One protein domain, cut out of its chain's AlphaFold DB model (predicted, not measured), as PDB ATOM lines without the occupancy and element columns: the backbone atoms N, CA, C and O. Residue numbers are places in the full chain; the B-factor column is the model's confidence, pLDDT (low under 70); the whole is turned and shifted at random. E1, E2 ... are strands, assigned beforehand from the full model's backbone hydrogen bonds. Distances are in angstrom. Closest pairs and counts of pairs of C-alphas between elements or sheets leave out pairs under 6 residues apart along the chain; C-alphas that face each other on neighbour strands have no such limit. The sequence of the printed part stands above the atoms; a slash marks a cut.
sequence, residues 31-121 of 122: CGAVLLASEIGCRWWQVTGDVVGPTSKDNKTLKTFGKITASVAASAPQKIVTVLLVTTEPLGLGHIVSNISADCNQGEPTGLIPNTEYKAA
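AT A GLANCE: This is residues 31 to 121 of the 122 residues of an uncharacterized protein of Actinobacteria bacterium (UniProt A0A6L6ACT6). This is a narrow, elongated sandwich of strands: a twisted four-stranded sheet, with the long hairpin E2 and E3 in its middle and E5 and E6 at its edges, has the smaller sheet of E1 and E4 over one face. The printed part has 91 residues, with six named strands, E1 to E6 in chain order, and no named helix; its class is all strand. The sheet orders are E5 E2 E3 E6 and E1 E4, both antiparallel. The whole is only just compact, close to loose, with a radius of gyration of the C-alphas of 14.6 A, and only just a rod, spanning 48 by 24 by 15 A.

IN THESE COORDINATES: Find C-alpha 42 at (8.685, -45.885, -13.071); from there E2, residues 42 to 54, runs 35.6 A. E3, residues 62 to 75, runs 34.6 A back and bends by 63 degrees at residue 65. Beside them look for E5, residues 96 to 105, 25.6 A, which bends by 62 degrees at residue 99, and E6, residues 115 to 120, 16.7 A, ending at C-alpha 120 (-7.175, -47.050, 10.869). E1, residues 31 to 36, 16.4 A, begins at (-10.028, -53.907, -0.923); E4, residues 81 to 90, runs 25.7 A.

HOW THE PARTS SIT: In the hairpin E2 and E3, find N 47 and O 70 at 2.8 A. E5 is antiparallel to E2, with N 48 and O 101 at 2.9 A; E6 is antiparallel to E3, with N 69 and O 117 at 2.8 A. E1 and E4 are antiparallel at 163 degrees, with N 34 and O 83 at 2.9 A. The two sheets form a sandwich, two sheets face to face, with strands at 34 degrees. The closest C-alphas of E3 and E4 are those of Ala 70 and Leu 85, 6.5 A apart; those of E1 and E5 are Gly 32 and Val 97, 5.5 A. E1 and E6 are apart.

THE WHOLE: The C-alphas farthest apart are those of Ile 40 and Asp 58, at 47.8 A. The printed part has no cut and no long link. Its mean pLDDT is 93.6, and no printed residue is under 70.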
ATOM      1  N   CYS A  31     -11.108 -53.975   0.052       93.94
ATOM      2  CA  CYS A  31     -10.028 -53.907  -0.923       93.94
ATOM      3  C   CYS A  31     -10.359 -52.974  -2.086       93.94
ATOM      4  O   CYS A  31     -11.522 -52.759  -2.423       93.94
ATOM      5  N   GLY A  32      -9.315 -52.489  -2.751       91.62
ATOM      6  CA  GLY A  32      -9.392 -51.814  -4.043       91.62
ATOM      7  C   GLY A  32      -8.395 -52.404  -5.034       91.62
ATOM      8  O   GLY A  32      -7.469 -53.115  -4.649       91.62
ATOM      9  N   ALA A  33      -8.563 -52.103  -6.317       91.38
ATOM     10  CA  ALA A  33      -7.580 -52.424  -7.344       91.38
ATOM     11  C   ALA A  33      -7.389 -51.217  -8.260       91.38
ATOM     12  O   ALA A  33      -8.362 -50.576  -8.653       91.38
ATOM     13  N   VAL A  34      -6.137 -50.924  -8.603       93.06
ATOM     14  CA  VAL A  34      -5.768 -49.801  -9.467       93.06
ATOM     15  C   VAL A  34      -4.918 -50.326 -10.614       93.06
ATOM     16  O   VAL A  34      -4.004 -51.127 -10.409       93.06
ATOM     17  N   LEU A  35      -5.236 -49.888 -11.830       93.12
ATOM     18  CA  LEU A  35      -4.432 -50.145 -13.019       93.12
ATOM     19  C   LEU A  35      -3.638 -48.885 -13.340       93.12
ATOM     20  O   LEU A  35      -4.221 -47.828 -13.567       93.12
ATOM     21  N   LEU A  36      -2.318 -49.006 -13.342       92.12
ATOM     22  CA  LEU A  36      -1.389 -47.901 -13.534       92.12
ATOM     23  C   LEU A  36      -0.566 -48.123 -14.790       92.12
ATOM     24  O   LEU A  36      -0.229 -49.256 -15.128       92.12
ATOM     25  N   ALA A  37      -0.210 -47.037 -15.458       91.94
ATOM     26  CA  ALA A  37       0.743 -47.038 -16.551       91.94
ATOM     27  C   ALA A  37       1.506 -45.711 -16.546       91.94
ATOM     28  O   ALA A  37       0.980 -44.684 -16.124       91.94
ATOM     29  N   SER A  38       2.744 -45.743 -17.026       94.81
ATOM     30  CA  SER A  38       3.579 -44.559 -17.231       94.81
ATOM     31  C   SER A  38       4.150 -44.607 -18.638       94.81
ATOM     32  O   SER A  38       4.551 -45.678 -19.096       94.81
ATOM     33  N   GLU A  39       4.210 -43.465 -19.317       95.06
ATOM     34  CA  GLU A  39       4.809 -43.367 -20.649       95.06
ATOM     35  C   GLU A  39       6.299 -43.723 -20.623       95.06
ATOM     36  O   GLU A  39       6.759 -44.472 -21.476       95.06
ATOM     37  N   ILE A  40       7.024 -43.262 -19.601       95.69
ATOM     38  CA  ILE A  40       8.482 -43.426 -19.468       95.69
ATOM     39  C   ILE A  40       8.886 -44.581 -18.537       95.69
ATOM     40  O   ILE A  40      10.068 -44.873 -18.379       95.69
ATOM     41  N   GLY A  41       7.911 -45.250 -17.921       95.25
ATOM     42  CA  GLY A  41       8.149 -46.217 -16.852       95.25
ATOM     43  C   GLY A  41       8.382 -45.547 -15.495       95.25
ATOM     44  O   GLY A  41       8.442 -44.325 -15.379       95.25
ATOM     45  N   CYS A  42       8.464 -46.351 -14.441       96.56
ATOM     46  CA  CYS A  42       8.685 -45.885 -13.071       96.56
ATOM     47  C   CYS A  42       9.680 -46.809 -12.394       96.56
ATOM     48  O   CYS A  42       9.631 -48.023 -12.608       96.56
ATOM     49  N   ARG A  43      10.548 -46.260 -11.543       96.38
ATOM     50  CA  ARG A  43      11.441 -47.081 -10.715       96.38
ATOM     51  C   ARG A  43      10.678 -47.784  -9.602       96.38
ATOM     52  O   ARG A  43      11.038 -48.891  -9.226       96.38
ATOM     53  N   TRP A  44       9.610 -47.164  -9.118       96.69
ATOM     54  CA  TRP A  44       8.619 -47.783  -8.249       96.69
ATOM     55  C   TRP A  44       7.344 -46.937  -8.215       96.69
ATOM     56  O   TRP A  44       7.336 -45.789  -8.664       96.69
ATOM     57  N   TRP A  45       6.267 -47.513  -7.691       96.81
ATOM     58  CA  TRP A  45       4.988 -46.828  -7.534       96.81
ATOM     59  C   TRP A  45       4.612 -46.730  -6.067       96.81
ATOM     60  O   TRP A  45       4.758 -47.713  -5.341       96.81
ATOM     61  N   GLN A  46       4.053 -45.590  -5.673       97.00
ATOM     62  CA  GLN A  46       3.335 -45.442  -4.413       97.00
ATOM     63  C   GLN A  46       1.870 -45.163  -4.716       97.00
ATOM     64  O   GLN A  46       1.561 -44.246  -5.465       97.00
ATOM     65  N   VAL A  47       0.965 -45.941  -4.138       97.62
ATOM     66  CA  VAL A  47      -0.476 -45.738  -4.264       97.62
ATOM     67  C   VAL A  47      -1.038 -45.461  -2.889       97.62
ATOM     68  O   VAL A  47      -0.780 -46.213  -1.955       97.62
ATOM     69  N   THR A  48      -1.819 -44.400  -2.758       97.88
ATOM     70  CA  THR A  48      -2.525 -44.065  -1.522       97.88
ATOM     71  C   THR A  48      -4.025 -44.079  -1.755       97.88
ATOM     72  O   THR A  48      -4.482 -43.964  -2.892       97.88
ATOM     73  N   GLY A  49      -4.797 -44.251  -0.688       97.94
ATOM     74  CA  GLY A  49      -6.249 -44.149  -0.739       97.94
ATOM     75  C   GLY A  49      -6.877 -44.105   0.646       97.94
ATOM     76  O   GLY A  49      -6.246 -44.441   1.649       97.94
ATOM     77  N   ASP A  50      -8.147 -43.726   0.680       98.06
ATOM     78  CA  ASP A  50      -8.955 -43.618   1.887       98.06
ATOM     79  C   ASP A  50     -10.022 -44.708   1.893       98.06
ATOM     80  O   ASP A  50     -10.782 -44.851   0.933       98.06
ATOM     81  N   VAL A  51     -10.116 -45.459   2.990       97.50
ATOM     82  CA  VAL A  51     -11.243 -46.368   3.203       97.50
ATOM     83  C   VAL A  51     -12.400 -45.556   3.744       97.50
ATOM     84  O   VAL A  51     -12.311 -45.003   4.840       97.50
ATOM     85  N   VAL A  52     -13.477 -45.471   2.974       96.56
ATOM     86  CA  VAL A  52     -14.665 -44.687   3.316       96.56
ATOM     87  C   VAL A  52     -15.909 -45.554   3.239       96.56
ATOM     88  O   VAL A  52     -15.974 -46.493   2.448       96.56
ATOM     89  N   GLY A  53     -16.919 -45.221   4.030       94.88
ATOM     90  CA  GLY A  53     -18.201 -45.910   3.990       94.88
ATOM     91  C   GLY A  53     -19.245 -45.273   4.907       94.88
ATOM     92  O   GLY A  53     -18.929 -44.335   5.638       94.88
ATOM     93  N   PRO A  54     -20.495 -45.751   4.868       94.44
ATOM     94  CA  PRO A  54     -21.545 -45.367   5.808       94.44
ATOM     95  C   PRO A  54     -21.123 -45.564   7.266       94.44
ATOM     96  O   PRO A  54     -20.505 -46.565   7.612       94.44
ATOM     97  N   THR A  55     -21.527 -44.646   8.142       90.50
ATOM     98  CA  THR A  55     -21.263 -44.750   9.586       90.50
ATOM     99  C   THR A  55     -21.940 -45.979  10.202       90.50
ATOM    100  O   THR A  55     -21.379 -46.623  11.086       90.50
ATOM    101  N   SER A  56     -23.155 -46.308   9.756       89.38
ATOM    102  CA  SER A  56     -23.867 -47.528  10.140       89.38
ATOM    103  C   SER A  56     -24.939 -47.887   9.105       89.38
ATOM    104  O   SER A  56     -25.155 -47.168   8.129       89.38
ATOM    105  N   LYS A  57     -25.654 -48.996   9.327       88.12
ATOM    106  CA  LYS A  57     -26.794 -49.396   8.485       88.12
ATOM    107  C   LYS A  57     -27.899 -48.329   8.445       88.12
ATOM    108  O   LYS A  57     -28.494 -48.116   7.389       88.12
ATOM    109  N   ASP A  58     -28.128 -47.653   9.569       92.25
ATOM    110  CA  ASP A  58     -29.187 -46.652   9.728       92.25
ATOM    111  C   ASP A  58     -28.682 -45.217   9.486       92.25
ATOM    112  O   ASP A  58     -29.460 -44.337   9.123       92.25
ATOM    113  N   ASN A  59     -27.368 -44.979   9.614       90.75
ATOM    114  CA  ASN A  59     -26.728 -43.694   9.336       90.75
ATOM    115  C   ASN A  59     -25.816 -43.776   8.103       90.75
ATOM    116  O   ASN A  59     -24.666 -44.215   8.174       90.75
ATOM    117  N   LYS A  60     -26.319 -43.261   6.978       91.75
ATOM    118  CA  LYS A  60     -25.627 -43.272   5.680       91.75
ATOM    119  C   LYS A  60     -24.573 -42.177   5.501       91.75
ATOM    120  O   LYS A  60     -23.999 -42.077   4.419       91.75
ATOM    121  N   THR A  61     -24.311 -41.361   6.520       94.12
ATOM    122  CA  THR A  61     -23.236 -40.362   6.467       94.12
ATOM    123  C   THR A  61     -21.903 -41.063   6.244       94.12
ATOM    124  O   THR A  61     -21.569 -41.999   6.977       94.12
ATOM    125  N   LEU A  62     -21.159 -40.621   5.230       92.81
ATOM    126  CA  LEU A  62     -19.860 -41.191   4.902       92.81
ATOM    127  C   LEU A  62     -18.823 -40.790   5.956       92.81
ATOM    128  O   LEU A  62     -18.646 -39.612   6.254       92.81
ATOM    129  N   LYS A  63     -18.129 -41.791   6.490       94.44
ATOM    130  CA  LYS A  63     -16.995 -41.673   7.401       94.44
ATOM    131  C   LYS A  63     -15.757 -42.263   6.729       94.44
ATOM    132  O   LYS A  63     -15.849 -43.262   6.016       94.44
ATOM    133  N   THR A  64     -14.595 -41.679   7.005       96.75
ATOM    134  CA  THR A  64     -13.297 -42.295   6.705       96.75
ATOM    135  C   THR A  64     -12.890 -43.224   7.845       96.75
ATOM    136  O   THR A  64     -12.778 -42.796   8.993       96.75
ATOM    137  N   PHE A  65     -12.670 -44.494   7.525       96.56
ATOM    138  CA  PHE A  65     -12.259 -45.546   8.455       96.56
ATOM    139  C   PHE A  65     -10.748 -45.686   8.549       96.56
ATOM    140  O   PHE A  65     -10.248 -46.169   9.552       96.56
ATOM    141  N   GLY A  66     -10.005 -45.245   7.537       97.44
ATOM    142  CA  GLY A  66      -8.549 -45.233   7.576       97.44
ATOM    143  C   GLY A  66      -7.930 -44.903   6.231       97.44
ATOM    144  O   GLY A  66      -8.635 -44.601   5.268       97.44
ATOM    145  N   LYS A  67      -6.603 -44.975   6.174       98.19
ATOM    146  CA  LYS A  67      -5.803 -44.708   4.977       98.19
ATOM    147  C   LYS A  67      -4.946 -45.917   4.639       98.19
ATOM    148  O   LYS A  67      -4.389 -46.544   5.535       98.19
ATOM    149  N   ILE A  68      -4.831 -46.225   3.355       97.69
ATOM    150  CA  ILE A  68      -3.946 -47.263   2.830       97.69
ATOM    151  C   ILE A  68      -2.828 -46.630   2.010       97.69
ATOM    152  O   ILE A  68      -3.053 -45.666   1.283       97.69
ATOM    153  N   THR A  69      -1.623 -47.179   2.134       97.19
ATOM    154  CA  THR A  69      -0.475 -46.890   1.275       97.19
ATOM    155  C   THR A  69       0.100 -48.211   0.778       97.19
ATOM    156  O   THR A  69       0.398 -49.093   1.577       97.19
ATOM    157  N   ALA A  70       0.243 -48.366  -0.533       95.19
ATOM    158  CA  ALA A  70       0.838 -49.535  -1.163       95.19
ATOM    159  C   ALA A  70       2.003 -49.111  -2.054       95.19
ATOM    160  O   ALA A  70       1.834 -48.301  -2.963       95.19
ATOM    161  N   SER A  71       3.171 -49.698  -1.820       95.31
ATOM    162  CA  SER A  71       4.368 -49.480  -2.626       95.31
ATOM    163  C   SER A  71       4.663 -50.733  -3.437       95.31
ATOM    164  O   SER A  71       4.773 -51.827  -2.878       95.31
ATOM    165  N   VAL A  72       4.792 -50.595  -4.757       93.25
ATOM    166  CA  VAL A  72       5.066 -51.719  -5.665       93.25
ATOM    167  C   VAL A  72       6.264 -51.450  -6.569       93.25
ATOM    168  O   VAL A  72       6.717 -50.317  -6.726       93.25
ATOM    169  N   ALA A  73       6.791 -52.533  -7.138       91.38
ATOM    170  CA  ALA A  73       8.013 -52.528  -7.928       91.38
ATOM    171  C   ALA A  73       7.917 -51.678  -9.205       91.38
ATOM    172  O   ALA A  73       6.845 -51.228  -9.620       91.38
ATOM    173  N   ALA A  74       9.077 -51.499  -9.833       94.25
ATOM    174  CA  ALA A  74       9.247 -50.802 -11.096       94.25
ATOM    175  C   ALA A  74       8.288 -51.284 -12.194       94.25
ATOM    176  O   ALA A  74       7.888 -52.450 -12.253       94.25
ATOM    177  N   SER A  75       8.009 -50.390 -13.139       94.19
ATOM    178  CA  SER A  75       7.285 -50.703 -14.366       94.19
ATOM    179  C   SER A  75       8.041 -50.194 -15.580       94.19
ATOM    180  O   SER A  75       8.518 -49.060 -15.587       94.19
ATOM    181  N   ALA A  76       8.085 -50.998 -16.638       95.00
ATOM    182  CA  ALA A  76       8.594 -50.542 -17.924       95.00
ATOM    183  C   ALA A  76       7.647 -49.498 -18.567       95.00
ATOM    184  O   ALA A  76       6.452 -49.478 -18.244       95.00
ATOM    185  N   PRO A  77       8.160 -48.665 -19.493       96.31
ATOM    186  CA  PRO A  77       7.360 -47.785 -20.344       96.31
ATOM    187  C   PRO A  77       6.112 -48.466 -20.915       96.31
ATOM    188  O   PRO A  77       6.183 -49.590 -21.418       96.31
ATOM    189  N   GLN A  78       4.970 -47.782 -20.836       92.06
ATOM    190  CA  GLN A  78       3.684 -48.171 -21.427       92.06
ATOM    191  C   GLN A  78       3.170 -49.557 -20.991       92.06
ATOM    192  O   GLN A  78       2.311 -50.154 -21.646       92.06
ATOM    193  N   LYS A  79       3.676 -50.098 -19.876       89.88
ATOM    194  CA  LYS A  79       3.174 -51.343 -19.291       89.88
ATOM    195  C   LYS A  79       2.137 -51.056 -18.218       89.88
ATOM    196  O   LYS A  79       2.369 -50.252 -17.321       89.88
ATOM    197  N   ILE A  80       1.018 -51.776 -18.303       87.00
ATOM    198  CA  ILE A  80      -0.021 -51.761 -17.277       87.00
ATOM    199  C   ILE A  80       0.458 -52.582 -16.078       87.00
ATOM    200  O   ILE A  80       0.801 -53.758 -16.213       87.00
ATOM    201  N   VAL A  81       0.440 -51.960 -14.906       87.50
ATOM    202  CA  VAL A  81       0.662 -52.587 -13.605       87.50
ATOM    203  C   VAL A  81      -0.657 -52.632 -12.855       87.50
ATOM    204  O   VAL A  81      -1.393 -51.650 -12.814       87.50
ATOM    205  N   THR A  82      -0.955 -53.772 -12.243       89.00
ATOM    206  CA  THR A  82      -2.114 -53.934 -11.365       89.00
ATOM    207  C   THR A  82      -1.650 -53.893  -9.920       89.00
ATOM    208  O   THR A  82      -0.860 -54.741  -9.506       89.00
ATOM    209  N   VAL A  83      -2.157 -52.927  -9.157       90.69
ATOM    210  CA  VAL A  83      -1.906 -52.795  -7.720       90.69
ATOM    211  C   VAL A  83      -3.174 -53.162  -6.970       90.69
ATOM    212  O   VAL A  83      -4.230 -52.579  -7.215       90.69
ATOM    213  N   LEU A  84      -3.072 -54.134  -6.065       90.88
ATOM    214  CA  LEU A  84      -4.150 -54.490  -5.153       90.88
ATOM    215  C   LEU A  84      -3.944 -53.736  -3.835       90.88
ATOM    216  O   LEU A  84      -2.871 -53.794  -3.243       90.88
ATOM    217  N   LEU A  85      -4.971 -53.022  -3.393       94.06
ATOM    218  CA  LEU A  85      -4.998 -52.274  -2.141       94.06
ATOM    219  C   LEU A  85      -5.741 -53.119  -1.109       94.06
ATOM    220  O   LEU A  85      -6.966 -53.050  -1.038       94.06
ATOM    221  N   VAL A  86      -5.014 -53.949  -0.358       92.62
ATOM    222  CA  VAL A  86      -5.587 -54.817   0.683       92.62
ATOM    223  C   VAL A  86      -5.451 -54.147   2.041       92.62
ATOM    224  O   VAL A  86      -4.343 -53.900   2.509       92.62
ATOM    225  N   THR A  87      -6.581 -53.833   2.668       94.75
ATOM    226  CA  THR A  87      -6.617 -53.189   3.988       94.75
ATOM    227  C   THR A  87      -6.819 -54.233   5.087       94.75
ATOM    228  O   THR A  87      -7.093 -55.397   4.800       94.75
ATOM    229  N   THR A  88      -6.736 -53.814   6.352       94.75
ATOM    230  CA  THR A  88      -7.243 -54.612   7.482       94.75
ATOM    231  C   THR A  88      -8.581 -54.081   8.010       94.75
ATOM    232  O   THR A  88      -9.015 -54.496   9.081       94.75
ATOM    233  N   GLU A  89      -9.235 -53.164   7.287       95.38
ATOM    234  CA  GLU A  89     -10.586 -52.699   7.616       95.38
ATOM    235  C   GLU A  89     -11.589 -53.776   7.202       95.38
ATOM    236  O   GLU A  89     -11.594 -54.164   6.027       95.38
ATOM    237  N   PRO A  90     -12.443 -54.279   8.109       93.06
ATOM    238  CA  PRO A  90     -13.450 -55.270   7.758       93.06
ATOM    239  C   PRO A  90     -14.338 -54.823   6.594       93.06
ATOM    240  O   PRO A  90     -14.523 -53.633   6.328       93.06
ATOM    241  N   LEU A  91     -14.930 -55.794   5.901       88.62
ATOM    242  CA  LEU A  91     -15.988 -55.514   4.934       88.62
ATOM    243  C   LEU A  91     -17.220 -54.956   5.658       88.62
ATOM    244  O   LEU A  91     -18.057 -55.701   6.170       88.62
ATOM    245  N   GLY A  92     -17.329 -53.632   5.701       81.75
ATOM    246  CA  GLY A  92     -18.533 -52.935   6.131       81.75
ATOM    247  C   GLY A  92     -19.517 -52.736   4.980       81.75
ATOM    248  O   GLY A  92     -19.169 -52.837   3.799       81.75
ATOM    249  N   LEU A  93     -20.774 -52.444   5.317       80.38
ATOM    250  CA  LEU A  93     -21.823 -52.175   4.331       80.38
ATOM    251  C   LEU A  93     -21.441 -50.972   3.459       80.38
ATOM    252  O   LEU A  93     -21.571 -49.834   3.890       80.38
ATOM    253  N   GLY A  94     -21.007 -51.224   2.224       85.62
ATOM    254  CA  GLY A  94     -20.644 -50.169   1.274       85.62
ATOM    255  C   GLY A  94     -19.297 -49.497   1.552       85.62
ATOM    256  O   GLY A  94     -19.083 -48.387   1.069       85.62
ATOM    257  N   HIS A  95     -18.407 -50.135   2.320       94.38
ATOM    258  CA  HIS A  95     -17.032 -49.656   2.462       94.38
ATOM    259  C   HIS A  95     -16.285 -49.809   1.134       94.38
ATOM    260  O   HIS A  95     -16.356 -50.854   0.486       94.38
ATOM    261  N   ILE A  96     -15.563 -48.766   0.737       94.88
ATOM    262  CA  ILE A  96     -14.773 -48.725  -0.494       94.88
ATOM    263  C   ILE A  96     -13.434 -48.038  -0.243       94.88
ATOM    264  O   ILE A  96     -13.297 -47.235   0.677       94.88
ATOM    265  N   VAL A  97     -12.462 -48.306  -1.113       96.50
ATOM    266  CA  VAL A  97     -11.253 -47.482  -1.222       96.50
ATOM    267  C   VAL A  97     -11.525 -46.358  -2.222       96.50
ATOM    268  O   VAL A  97     -11.911 -46.614  -3.360       96.50
ATOM    269  N   SER A  98     -11.341 -45.114  -1.795       95.56
ATOM    270  CA  SER A  98     -11.566 -43.902  -2.587       95.56
ATOM    271  C   SER A  98     -10.390 -42.932  -2.447       95.56
ATOM    272  O   SER A  98      -9.392 -43.270  -1.813       95.56
ATOM    273  N   ASN A  99     -10.498 -41.744  -3.054       96.38
ATOM    274  CA  ASN A  99      -9.465 -40.702  -2.999       96.38
ATOM    275  C   ASN A  99      -8.066 -41.246  -3.351       96.38
ATOM    276  O   ASN A  99      -7.087 -41.027  -2.641       96.38
ATOM    277  N   ILE A 100      -8.019 -42.054  -4.413       96.94
ATOM    278  CA  ILE A 100      -6.818 -42.786  -4.805       96.94
ATOM    279  C   ILE A 100      -5.850 -41.831  -5.502       96.94
ATOM    280  O   ILE A 100      -6.226 -41.183  -6.477       96.94
ATOM    281  N   SER A 101      -4.599 -41.808  -5.044       97.44
ATOM    282  CA  SER A 101      -3.480 -41.161  -5.739       97.44
ATOM    283  C   SER A 101      -2.404 -42.188  -6.057       97.44
ATOM    284  O   SER A 101      -2.193 -43.120  -5.278       97.44
ATOM    285  N   ALA A 102      -1.721 -42.022  -7.186       96.44
ATOM    286  CA  ALA A 102      -0.639 -42.897  -7.610       96.44
ATOM    287  C   ALA A 102       0.563 -42.083  -8.097       96.44
ATOM    288  O   ALA A 102       0.468 -41.348  -9.078       96.44
ATOM    289  N   ASP A 103       1.700 -42.283  -7.439       96.69
ATOM    290  CA  ASP A 103       2.942 -41.574  -7.702       96.69
ATOM    291  C   ASP A 103       3.941 -42.496  -8.405       96.69
ATOM    292  O   ASP A 103       4.352 -43.537  -7.877       96.69
ATOM    293  N   CYS A 104       4.345 -42.092  -9.609       96.88
ATOM    294  CA  CYS A 104       5.424 -42.709 -10.371       96.88
ATOM    295  C   CYS A 104       6.766 -42.150  -9.893       96.88
ATOM    296  O   CYS A 104       7.145 -41.031 -10.239       96.88
ATOM    297  N   ASN A 105       7.504 -42.925  -9.105       97.25
ATOM    298  CA  ASN A 105       8.748 -42.459  -8.513       97.25
ATOM    299  C   ASN A 105       9.955 -42.802  -9.398       97.25
ATOM    300  O   ASN A 105      10.086 -43.922  -9.900       97.25
ATOM    301  N   GLN A 106      10.854 -41.825  -9.561       96.12
ATOM    302  CA  GLN A 106      12.105 -41.942 -10.331       96.12
ATOM    303  C   GLN A 106      13.364 -41.961  -9.442       96.12
ATOM    304  O   GLN A 106      14.474 -42.141  -9.939       96.12
ATOM    305  N   GLY A 107      13.205 -41.780  -8.128       94.44
ATOM    306  CA  GLY A 107      14.276 -41.910  -7.136       94.44
ATOM    307  C   GLY A 107      14.360 -43.312  -6.527       94.44
ATOM    308  O   GLY A 107      13.610 -44.214  -6.908       94.44
ATOM    309  N   GLU A 108      15.262 -43.482  -5.558       93.81
ATOM    310  CA  GLU A 108      15.315 -44.702  -4.744       93.81
ATOM    311  C   GLU A 108      14.049 -44.851  -3.880       93.81
ATOM    312  O   GLU A 108      13.489 -43.842  -3.435       93.81
ATOM    313  N   PRO A 109      13.582 -46.084  -3.623       92.00
ATOM    314  CA  PRO A 109      12.527 -46.345  -2.651       92.00
ATOM    315  C   PRO A 109      12.883 -45.844  -1.251       92.00
ATOM    316  O   PRO A 109      13.994 -46.045  -0.768       92.00
ATOM    317  N   THR A 110      11.910 -45.250  -0.566       86.88
ATOM    318  CA  THR A 110      12.049 -44.809   0.832       86.88
ATOM    319  C   THR A 110      11.831 -45.935   1.847       86.88
ATOM    320  O   THR A 110      12.064 -45.744   3.038       86.88
ATOM    321  N   GLY A 111      11.399 -47.115   1.395       88.12
ATOM    322  CA  GLY A 111      11.111 -48.274   2.233       88.12
ATOM    323  C   GLY A 111      11.110 -49.578   1.438       88.12
ATOM    324  O   GLY A 111      11.483 -49.613   0.263       88.12
ATOM    325  N   LEU A 112      10.695 -50.665   2.092       89.81
ATOM    326  CA  LEU A 112      10.613 -51.982   1.463       89.81
ATOM    327  C   LEU A 112       9.553 -52.000   0.359       89.81
ATOM    328  O   LEU A 112       8.480 -51.412   0.488       89.81
ATOM    329  N   ILE A 113       9.861 -52.714  -0.721       89.56
ATOM    330  CA  ILE A 113       8.951 -52.941  -1.840       89.56
ATOM    331  C   ILE A 113       8.971 -54.440  -2.185       89.56
ATOM    332  O   ILE A 113      10.058 -54.992  -2.364       89.56
ATOM    333  N   PRO A 114       7.808 -55.103  -2.329       89.75
ATOM    334  CA  PRO A 114       6.463 -54.558  -2.147       89.75
ATOM    335  C   PRO A 114       6.110 -54.369  -0.668       89.75
ATOM    336  O   PRO A 114       6.539 -55.143   0.184       89.75
ATOM    337  N   ASN A 115       5.286 -53.366  -0.379       90.56
ATOM    338  CA  ASN A 115       4.741 -53.129   0.954       90.56
ATOM    339  C   ASN A 115       3.301 -52.622   0.856       90.56
ATOM    340  O   ASN A 115       2.924 -51.965  -0.115       90.56
ATOM    341  N   THR A 116       2.480 -52.936   1.849       91.88
ATOM    342  CA  THR A 116       1.131 -52.389   1.984       91.88
ATOM    343  C   THR A 116       0.864 -52.126   3.451       91.88
ATOM    344  O   THR A 116       0.931 -53.030   4.278       91.88
ATOM    345  N   GLU A 117       0.544 -50.878   3.755       95.19
ATOM    346  CA  GLU A 117       0.277 -50.403   5.100       95.19
ATOM    347  C   GLU A 117      -1.120 -49.806   5.154       95.19
ATOM    348  O   GLU A 117      -1.492 -48.964   4.335       95.19
ATOM    349  N   TYR A 118      -1.892 -50.234   6.147       96.56
ATOM    350  CA  TYR A 118      -3.186 -49.658   6.456       96.56
ATOM    351  C   TYR A 118      -3.158 -49.046   7.853       96.56
ATOM    352  O   TYR A 118      -2.742 -49.684   8.820       96.56
ATOM    353  N   LYS A 119      -3.629 -47.804   7.954       97.62
ATOM    354  CA  LYS A 119      -3.751 -47.061   9.203       97.62
ATOM    355  C   LYS A 119      -5.213 -46.712   9.443       97.62
ATOM    356  O   LYS A 119      -5.759 -45.848   8.756       97.62
ATOM    357  N   ALA A 120      -5.823 -47.368  10.426       95.00
ATOM    358  CA  ALA A 120      -7.175 -47.050  10.869       95.00
ATOM    359  C   ALA A 120      -7.260 -45.605  11.395       95.00
ATOM    360  O   ALA A 120      -6.308 -45.071  11.975       95.00
ATOM    361  N   ALA A 121      -8.407 -44.972  11.178       89.56
ATOM    362  CA  ALA A 121      -8.785 -43.729  11.822       89.56
ATOM    363  C   ALA A 121      -9.148 -44.028  13.285       89.56
ATOM    364  O   ALA A 121      -9.866 -44.993  13.555       89.56
TER     365      ALA A 121